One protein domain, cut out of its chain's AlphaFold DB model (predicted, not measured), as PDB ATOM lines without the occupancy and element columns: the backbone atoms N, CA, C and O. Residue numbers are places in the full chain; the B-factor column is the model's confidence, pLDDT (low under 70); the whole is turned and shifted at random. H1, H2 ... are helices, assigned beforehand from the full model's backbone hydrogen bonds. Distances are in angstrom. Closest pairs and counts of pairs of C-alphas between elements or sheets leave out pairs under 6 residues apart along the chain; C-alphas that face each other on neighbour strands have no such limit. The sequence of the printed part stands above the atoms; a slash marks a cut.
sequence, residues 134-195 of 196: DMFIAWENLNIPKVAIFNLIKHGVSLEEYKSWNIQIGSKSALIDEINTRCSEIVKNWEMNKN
ATOM      1  N   ASP A 134      21.305  22.788 -31.009       77.75
ATOM      2  CA  ASP A 134      20.286  23.774 -30.621       77.75
ATOM      3  C   ASP A 134      18.877  23.406 -31.113       77.75
ATOM      4  O   ASP A 134      17.878  23.725 -30.468       77.75
ATOM      5  N   MET A 135      18.772  22.685 -32.236       77.62
ATOM      6  CA  MET A 135      17.476  22.275 -32.785       77.62
ATOM      7  C   MET A 135      16.789  21.210 -31.932       77.62
ATOM      8  O   MET A 135      15.575  21.065 -32.030       77.62
ATOM      9  N   PHE A 136      17.523  20.483 -31.082       82.31
ATOM     10  CA  PHE A 136      16.929  19.502 -30.171       82.31
ATOM     11  C   PHE A 136      16.213  20.152 -28.990       82.31
ATOM     12  O   PHE A 136      15.272  19.552 -28.470       82.31
ATOM     13  N   ILE A 137      16.600  21.374 -28.605       84.00
ATOM     14  CA  ILE A 137      16.054  22.090 -27.439       84.00
ATOM     15  C   ILE A 137      14.532  22.236 -27.560       84.00
ATOM     16  O   ILE A 137      13.794  21.998 -26.606       84.00
ATOM     17  N   ALA A 138      14.034  22.529 -28.765       79.62
ATOM     18  CA  ALA A 138      12.601  22.662 -29.032       79.62
ATOM     19  C   ALA A 138      11.800  21.355 -28.833       79.62
ATOM     20  O   ALA A 138      10.573  21.393 -28.728       79.62
ATOM     21  N   TRP A 139      12.477  20.206 -28.766       83.88
ATOM     22  CA  TRP A 139      11.879  18.872 -28.686       83.88
ATOM     23  C   TRP A 139      12.110  18.179 -27.339       83.88
ATOM     24  O   TRP A 139      11.496  17.142 -27.097       83.88
ATOM     25  N   GLU A 140      12.947  18.730 -26.451       76.75
ATOM     26  CA  GLU A 140      13.309  18.099 -25.167       76.75
ATOM     27  C   GLU A 140      12.106  17.840 -24.252       76.75
ATOM     28  O   GLU A 140      12.096  16.873 -23.495       76.75
ATOM     29  N   ASN A 141      11.062  18.664 -24.368       77.19
ATOM     30  CA  ASN A 141       9.833  18.526 -23.585       77.19
ATOM     31  C   ASN A 141       8.892  17.426 -24.102       77.19
ATOM     32  O   ASN A 141       7.858  17.158 -23.487       77.19
ATOM     33  N   LEU A 142       9.211  16.786 -25.230       77.94
ATOM     34  CA  LEU A 142       8.448  15.663 -25.761       77.94
ATOM     35  C   LEU A 142       9.087  14.343 -25.318       77.94
ATOM     36  O   LEU A 142      10.294  14.151 -25.421       77.94
ATOM     37  N   ASN A 143       8.269  13.384 -24.871       79.44
ATOM     38  CA  ASN A 143       8.723  12.041 -24.484       79.44
ATOM     39  C   ASN A 143       9.026  11.163 -25.719       79.44
ATOM     40  O   ASN A 143       8.469  10.077 -25.890       79.44
ATOM     41  N   ILE A 144       9.888  11.657 -26.607       82.94
ATOM     42  CA  ILE A 144      10.250  11.038 -27.882       82.94
ATOM     43  C   ILE A 144      11.727  10.632 -27.829       82.94
ATOM     44  O   ILE A 144      12.565  11.377 -27.321       82.94
ATOM     45  N   PRO A 145      12.100   9.458 -28.364       84.81
ATOM     46  CA  PRO A 145      13.501   9.074 -28.479       84.81
ATOM     47  C   PRO A 145      14.323  10.080 -29.302       84.81
ATOM     48  O   PRO A 145      13.918  10.471 -30.396       84.81
ATOM     49  N   LYS A 146      15.537  10.422 -28.842       81.12
ATOM     50  CA  LYS A 146      16.444  11.355 -29.549       81.12
ATOM     51  C   LYS A 146      16.702  10.976 -31.012       81.12
ATOM     52  O   LYS A 146      16.821  11.851 -31.860       81.12
ATOM     53  N   VAL A 147      16.752   9.678 -31.315       81.31
ATOM     54  CA  VAL A 147      16.931   9.167 -32.686       81.31
ATOM     55  C   VAL A 147      15.752   9.541 -33.590       81.31
ATOM     56  O   VAL A 147      15.958   9.910 -34.742       81.31
ATOM     57  N   ALA A 148      14.526   9.499 -33.065       83.88
ATOM     58  CA  ALA A 148      13.338   9.918 -33.799       83.88
ATOM     59  C   ALA A 148      13.312  11.439 -34.009       83.88
ATOM     60  O   ALA A 148      13.054  11.889 -35.120       83.88
ATOM     61  N   ILE A 149      13.674  12.222 -32.984       83.56
ATOM     62  CA  ILE A 149      13.796  13.689 -33.087       83.56
ATOM     63  C   ILE A 149      14.815  14.074 -34.167       83.56
ATOM     64  O   ILE A 149      14.518  14.893 -35.033       83.56
ATOM     65  N   PHE A 150      15.987  13.433 -34.172       85.62
ATOM     66  CA  PHE A 150      16.996  13.647 -35.210       85.62
ATOM     67  C   PHE A 150      16.421  13.407 -36.610       85.62
ATOM     68  O   PHE A 150      16.661  14.201 -37.516       85.62
ATOM     69  N   ASN A 151      15.646  12.332 -36.789       83.31
ATOM     70  CA  ASN A 151      15.076  12.006 -38.091       83.31
ATOM     71  C   ASN A 151      14.015  13.022 -38.530       83.31
ATOM     72  O   ASN A 151      14.024  13.417 -39.693       83.31
ATOM     73  N   LEU A 152      13.167  13.500 -37.620       87.06
ATOM     74  CA  LEU A 152      12.190  14.555 -37.906       87.06
ATOM     75  C   LEU A 152      12.884  15.839 -38.378       87.06
ATOM     76  O   LEU A 152      12.598  16.327 -39.472       87.06
ATOM     77  N   ILE A 153      13.866  16.319 -37.609       83.94
ATOM     78  CA  ILE A 153      14.603  17.550 -37.930       83.94
ATOM     79  C   ILE A 153      15.345  17.403 -39.261       83.94
ATOM     80  O   ILE A 153      15.275  18.286 -40.113       83.94
ATOM     81  N   LYS A 154      16.014  16.265 -39.475       86.62
ATOM     82  CA  LYS A 154      16.757  15.980 -40.709       86.62
ATOM     83  C   LYS A 154      15.873  16.063 -41.962       86.62
ATOM     84  O   LYS A 154      16.359  16.484 -43.010       86.62
ATOM     85  N   HIS A 155      14.604  15.665 -41.868       85.31
ATOM     86  CA  HIS A 155      13.647  15.711 -42.982       85.31
ATOM     87  C   HIS A 155      12.853  17.024 -43.052       85.31
ATOM     88  O   HIS A 155      11.967  17.150 -43.890       85.31
ATOM     89  N   GLY A 156      13.179  18.001 -42.201       84.19
ATOM     90  CA  GLY A 156      12.530  19.309 -42.183       84.19
ATOM     91  C   GLY A 156      11.164  19.348 -41.516       84.19
ATOM     92  O   GLY A 156      10.453  20.335 -41.677       84.19
ATOM     93  N   VAL A 157      10.816  18.319 -40.743       87.75
ATOM     94  CA  VAL A 157       9.547  18.272 -40.020       87.75
ATOM     95  C   VAL A 157       9.604  19.239 -38.844       87.75
ATOM     96  O   VAL A 157      10.460  19.123 -37.962       87.75
ATOM     97  N   SER A 158       8.679  20.195 -38.827       87.50
ATOM     98  CA  SER A 158       8.555  21.143 -37.716       87.50
ATOM     99  C   SER A 158       7.880  20.501 -36.497       87.50
ATOM    100  O   SER A 158       7.185  19.489 -36.596       87.50
ATOM    101  N   LEU A 159       8.049  21.113 -35.323       86.38
ATOM    102  CA  LEU A 159       7.385  20.661 -34.096       86.38
ATOM    103  C   LEU A 159       5.852  20.669 -34.234       86.38
ATOM    104  O   LEU A 159       5.174  19.779 -33.723       86.38
ATOM    105  N   GLU A 160       5.310  21.681 -34.911       85.88
ATOM    106  CA  GLU A 160       3.873  21.826 -35.163       85.88
ATOM    107  C   GLU A 160       3.363  20.742 -36.113       85.88
ATOM    108  O   GLU A 160       2.343  20.107 -35.840       85.88
ATOM    109  N   GLU A 161       4.116  20.465 -37.177       86.75
ATOM    110  CA  GLU A 161       3.804  19.403 -38.130       86.75
ATOM    111  C   GLU A 161       3.814  18.029 -37.456       86.75
ATOM    112  O   GLU A 161       2.847  17.281 -37.584       86.75
ATOM    113  N   TYR A 162       4.830  17.729 -36.644       88.56
ATOM    114  CA  TYR A 162       4.856  16.492 -35.865       88.56
ATOM    115  C   TYR A 162       3.646  16.366 -34.924       88.56
ATOM    116  O   TYR A 162       3.026  15.304 -34.849       88.56
ATOM    117  N   LYS A 163       3.267  17.443 -34.221       86.50
ATOM    118  CA  LYS A 163       2.079  17.440 -33.348       86.50
ATOM    119  C   LYS A 163       0.793  17.189 -34.139       86.50
ATOM    120  O   LYS A 163      -0.081  16.481 -33.647       86.50
ATOM    121  N   SER A 164       0.695  17.705 -35.365       88.44
ATOM    122  CA  SER A 164      -0.466  17.494 -36.241       88.44
ATOM    123  C   SER A 164      -0.668  16.029 -36.652       88.44
ATOM    124  O   SER A 164      -1.791  15.628 -36.957       88.44
ATOM    125  N   TRP A 165       0.387  15.203 -36.604       86.06
ATOM    126  CA  TRP A 165       0.297  13.779 -36.934       86.06
ATOM    127  C   TRP A 165      -0.493  12.971 -35.899       86.06
ATOM    128  O   TRP A 165      -0.870  11.838 -36.193       86.06
ATOM    129  N   ASN A 166      -0.763  13.535 -34.711       82.12
ATOM    130  CA  ASN A 166      -1.583  12.926 -33.658       82.12
ATOM    131  C   ASN A 166      -1.211  11.458 -33.366       82.12
ATOM    132  O   ASN A 166      -2.074  10.597 -33.192       82.12
ATOM    133  N   ILE A 167       0.091  11.160 -33.314       80.19
ATOM    134  CA  ILE A 167       0.592   9.797 -33.119       80.19
ATOM    135  C   ILE A 167       0.299   9.346 -31.680       80.19
ATOM    136  O   ILE A 167       0.972   9.756 -30.735       80.19
ATOM    137  N   GLN A 168      -0.689   8.467 -31.510       70.94
ATOM    138  CA  GLN A 168      -1.041   7.863 -30.221       70.94
ATOM    139  C   GLN A 168      -0.412   6.473 -30.082       70.94
ATOM    140  O   GLN A 168      -1.084   5.450 -30.186       70.94
ATOM    141  N   ILE A 169       0.905   6.427 -29.866       73.75
ATOM    142  CA  ILE A 169       1.645   5.168 -29.726       73.75
ATOM    143  C   ILE A 169       2.250   5.063 -28.325       73.75
ATOM    144  O   ILE A 169       3.045   5.900 -27.909       73.75
ATOM    145  N   GLY A 170       1.896   3.996 -27.602       64.50
ATOM    146  CA  GLY A 170       2.355   3.758 -26.228       64.50
ATOM    147  C   GLY A 170       3.764   3.162 -26.099       64.50
ATOM    148  O   GLY A 170       4.335   3.197 -25.012       64.50
ATOM    149  N   SER A 171       4.347   2.619 -27.178       82.50
ATOM    150  CA  SER A 171       5.695   2.030 -27.156       82.50
ATOM    151  C   SER A 171       6.718   2.877 -27.917       82.50
ATOM    152  O   SER A 171       6.466   3.351 -29.025       82.50
ATOM    153  N   LYS A 172       7.913   3.032 -27.336       79.19
ATOM    154  CA  LYS A 172       8.994   3.843 -27.918       79.19
ATOM    155  C   LYS A 172       9.507   3.295 -29.255       79.19
ATOM    156  O   LYS A 172       9.906   4.090 -30.095       79.19
ATOM    157  N   SER A 173       9.506   1.975 -29.461       82.69
ATOM    158  CA  SER A 173       9.947   1.364 -30.724       82.69
ATOM    159  C   SER A 173       8.936   1.596 -31.842       82.69
ATOM    160  O   SER A 173       9.310   2.086 -32.899       82.69
ATOM    161  N   ALA A 174       7.649   1.359 -31.572       82.81
ATOM    162  CA  ALA A 174       6.593   1.597 -32.554       82.81
ATOM    163  C   ALA A 174       6.491   3.085 -32.940       82.81
ATOM    164  O   ALA A 174       6.211   3.406 -34.088       82.81
ATOM    165  N   LEU A 175       6.787   3.997 -32.006       83.06
ATOM    166  CA  LEU A 175       6.864   5.430 -32.293       83.06
ATOM    167  C   LEU A 175       8.007   5.768 -33.266       83.06
ATOM    168  O   LEU A 175       7.824   6.588 -34.159       83.06
ATOM    169  N   ILE A 176       9.177   5.140 -33.106       84.06
ATOM    170  CA  ILE A 176      10.309   5.324 -34.026       84.06
ATOM    171  C   ILE A 176       9.953   4.795 -35.421       84.06
ATOM    172  O   ILE A 176      10.237   5.467 -36.411       84.06
ATOM    173  N   ASP A 177       9.321   3.624 -35.503       85.00
ATOM    174  CA  ASP A 177       8.949   3.006 -36.779       85.00
ATOM    175  C   ASP A 177       7.901   3.835 -37.537       85.00
ATOM    176  O   ASP A 177       8.044   4.060 -38.743       85.00
ATOM    177  N   GLU A 178       6.899   4.368 -36.833       88.19
ATOM    178  CA  GLU A 178       5.901   5.268 -37.421       88.19
ATOM    179  C   GLU A 178       6.556   6.557 -37.942       88.19
ATOM    180  O   GLU A 178       6.347   6.948 -39.090       88.19
ATOM    181  N   ILE A 179       7.425   7.184 -37.144       87.88
ATOM    182  CA  ILE A 179       8.157   8.394 -37.552       87.88
ATOM    183  C   ILE A 179       9.030   8.124 -38.786       87.88
ATOM    184  O   ILE A 179       9.046   8.926 -39.720       87.88
ATOM    185  N   ASN A 180       9.717   6.982 -38.837       87.19
ATOM    186  CA  ASN A 180      10.523   6.594 -39.997       87.19
ATOM    187  C   ASN A 180       9.668   6.389 -41.254       87.19
ATOM    188  O   ASN A 180      10.100   6.737 -42.358       87.19
ATOM    189  N   THR A 181       8.463   5.844 -41.088       89.94
ATOM    190  CA  THR A 181       7.507   5.636 -42.181       89.94
ATOM    191  C   THR A 181       7.072   6.979 -42.760       89.94
ATOM    192  O   THR A 181       7.239   7.206 -43.959       89.94
ATOM    193  N   ARG A 182       6.661   7.924 -41.906       88.50
ATOM    194  CA  ARG A 182       6.263   9.280 -42.320       88.50
ATOM    195  C   ARG A 182       7.402  10.065 -42.970       88.50
ATOM    196  O   ARG A 182       7.214  10.665 -44.024       88.50
ATOM    197  N   CYS A 183       8.612  10.012 -42.410       86.88
ATOM    198  CA  CYS A 183       9.778  10.645 -43.033       86.88
ATOM    199  C   CYS A 183      10.089  10.049 -44.417       86.88
ATOM    200  O   CYS A 183      10.453  10.780 -45.335       86.88
ATOM    201  N   SER A 184       9.896   8.739 -44.597       87.38
ATOM    202  CA  SER A 184      10.084   8.086 -45.899       87.38
ATOM    203  C   SER A 184       9.031   8.519 -46.925       87.38
ATOM    204  O   SER A 184       9.342   8.632 -48.111       87.38
ATOM    205  N   GLU A 185       7.796   8.785 -46.497       89.25
ATOM    206  CA  GLU A 185       6.739   9.333 -47.358       89.25
ATOM    207  C   GLU A 185       7.062  10.754 -47.835       89.25
ATOM    208  O   GLU A 185       6.841  11.059 -49.005       89.25
ATOM    209  N   ILE A 186       7.656  11.597 -46.982       87.50
ATOM    210  CA  ILE A 186       8.120  12.943 -47.366       87.50
ATOM    211  C   ILE A 186       9.147  12.859 -48.504       87.50
ATOM    212  O   ILE A 186       9.022  13.567 -49.507       87.50
ATOM    213  N   VAL A 187      10.130  11.955 -48.389       83.94
ATOM    214  CA  VAL A 187      11.149  11.747 -49.433       83.94
ATOM    215  C   VAL A 187      10.509  11.258 -50.730       83.94
ATOM    216  O   VAL A 187      10.762  11.831 -51.789       83.94
ATOM    217  N   LYS A 188       9.619  10.260 -50.657       85.00
ATOM    218  CA  LYS A 188       8.905   9.740 -51.835       85.00
ATOM    219  C   LYS A 188       8.059  10.812 -52.523       85.00
ATOM    220  O   LYS A 188       8.096  10.924 -53.744       85.00
ATOM    221  N   ASN A 189       7.326  11.623 -51.762       85.38
ATOM    222  CA  ASN A 189       6.504  12.702 -52.314       85.38
ATOM    223  C   ASN A 189       7.362  13.757 -53.022       85.38
ATOM    224  O   ASN A 189       6.996  14.240 -54.095       85.38
ATOM    225  N   TRP A 190       8.526  14.084 -52.462       84.50
ATOM    226  CA  TRP A 190       9.486  14.976 -53.102       84.50
ATOM    227  C   TRP A 190      10.046  14.386 -54.407       84.50
ATOM    228  O   TRP A 190      10.089  15.081 -55.422       84.50
ATOM    229  N   GLU A 191      10.397  13.096 -54.422       78.88
ATOM    230  CA  GLU A 191      10.852  12.396 -55.632       78.88
ATOM    231  C   GLU A 191       9.769  12.345 -56.720       78.88
ATOM    232  O   GLU A 191      10.061  12.559 -57.897       78.88
ATOM    233  N   MET A 192       8.510  12.110 -56.341       77.81
ATOM    234  CA  MET A 192       7.380  12.106 -57.276       77.81
ATOM    235  C   MET A 192       7.107  13.496 -57.862       77.81
ATOM    236  O   MET A 192       6.832  13.612 -59.056       77.81
ATOM    237  N   ASN A 193       7.223  14.551 -57.052       73.31
ATOM    238  CA  ASN A 193       7.029  15.936 -57.493       73.31
ATOM    239  C   ASN A 193       8.218  16.493 -58.290       73.31
ATOM    240  O   ASN A 193       8.070  17.497 -58.976       73.31
ATOM    241  N   LYS A 194       9.384  15.844 -58.235       66.50
ATOM    242  CA  LYS A 194      10.564  16.193 -59.038       66.50
ATOM    243  C   LYS A 194      10.434  15.785 -60.515       66.50
ATOM    244  O   LYS A 194      11.132  16.354 -61.350       66.50
ATOM    245  N   ASN A 195       9.580  14.802 -60.816       53.88
ATOM    246  CA  ASN A 195       9.406  14.209 -62.150       53.88
ATOM    247  C   ASN A 195       8.141  14.695 -62.891       53.88
ATOM    248  O   ASN A 195       7.818  14.150 -63.947       53.88
TER     249      ASN A 195
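This is residues 134 to 195 of the 196 residues of an uncharacterized protein of Arsenophonus nasoniae (son-killer infecting Nasonia vitripennis) (UniProt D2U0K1). One long helix, H4, makes the longest axis; the shorter H2 packs side by side with part of it, running the same way, and residues 188 to 195, of which 188 to 194 belong to H4, stick out of a small body as an arm. Next to H2 are two small helices, H1, which comes closest to it at Ile 149, and H3, crosswise to it, and the link from H3 to H4 loops back to where H4 begins. The printed part has 62 residues with four named helices in the order H1, H2, H3, H4 and no named strand, and its class is all helix. It is compact, with a radius of gyration of the C-alphas of 12.0 A, and spans 38 by 26 by 19 A.

H4, residues 172 to 194, is 33.5 A long, from C-alpha 172 at (8.994, 3.843, -27.918) to C-alpha 194 at (10.564, 16.193, -59.038). H2, residues 146 to 154, is 12.1 A long. H3 is residues 159 to 164, 8.7 A, and H1 is residues 134 to 137, 5.6 A, beginning at C-alpha 134 at (20.286, 23.774, -30.621).

H4 touches H2 with residues 176 to 183 alone; the closest C-alphas, of Ala 148 and Ile 176, are 5.5 A apart. These two run the same way at a shallow tilt of 13 degrees. H2 and H3 are close but not clearly touching, the closest C-alphas, of Leu 152 and Tyr 162, being 7.9 A apart; their lines are about perpendicular, at 84 degrees. H1 and H2 only just touch, with 3 pairs of C-alphas within 8 A, the closest being Phe 136 and Ile 149 at 7.2 A. H3 and H4 are apart, as is H1 from H3 and from H4. In H2, H3 and H4 every O i to N i+4 pair is within hydrogen-bond range; H1 is too short for such a pair.

The C-alphas farthest apart, of Asn 141 and Asn 195, are 38.8 A apart. The printed part has no cut. The link from H2 to H3 is tight, those from H1 to H2 and from H3 to H4 are short. Mean pLDDT of the printed part is 82.4; residues 170, 194 and 195 are under 70.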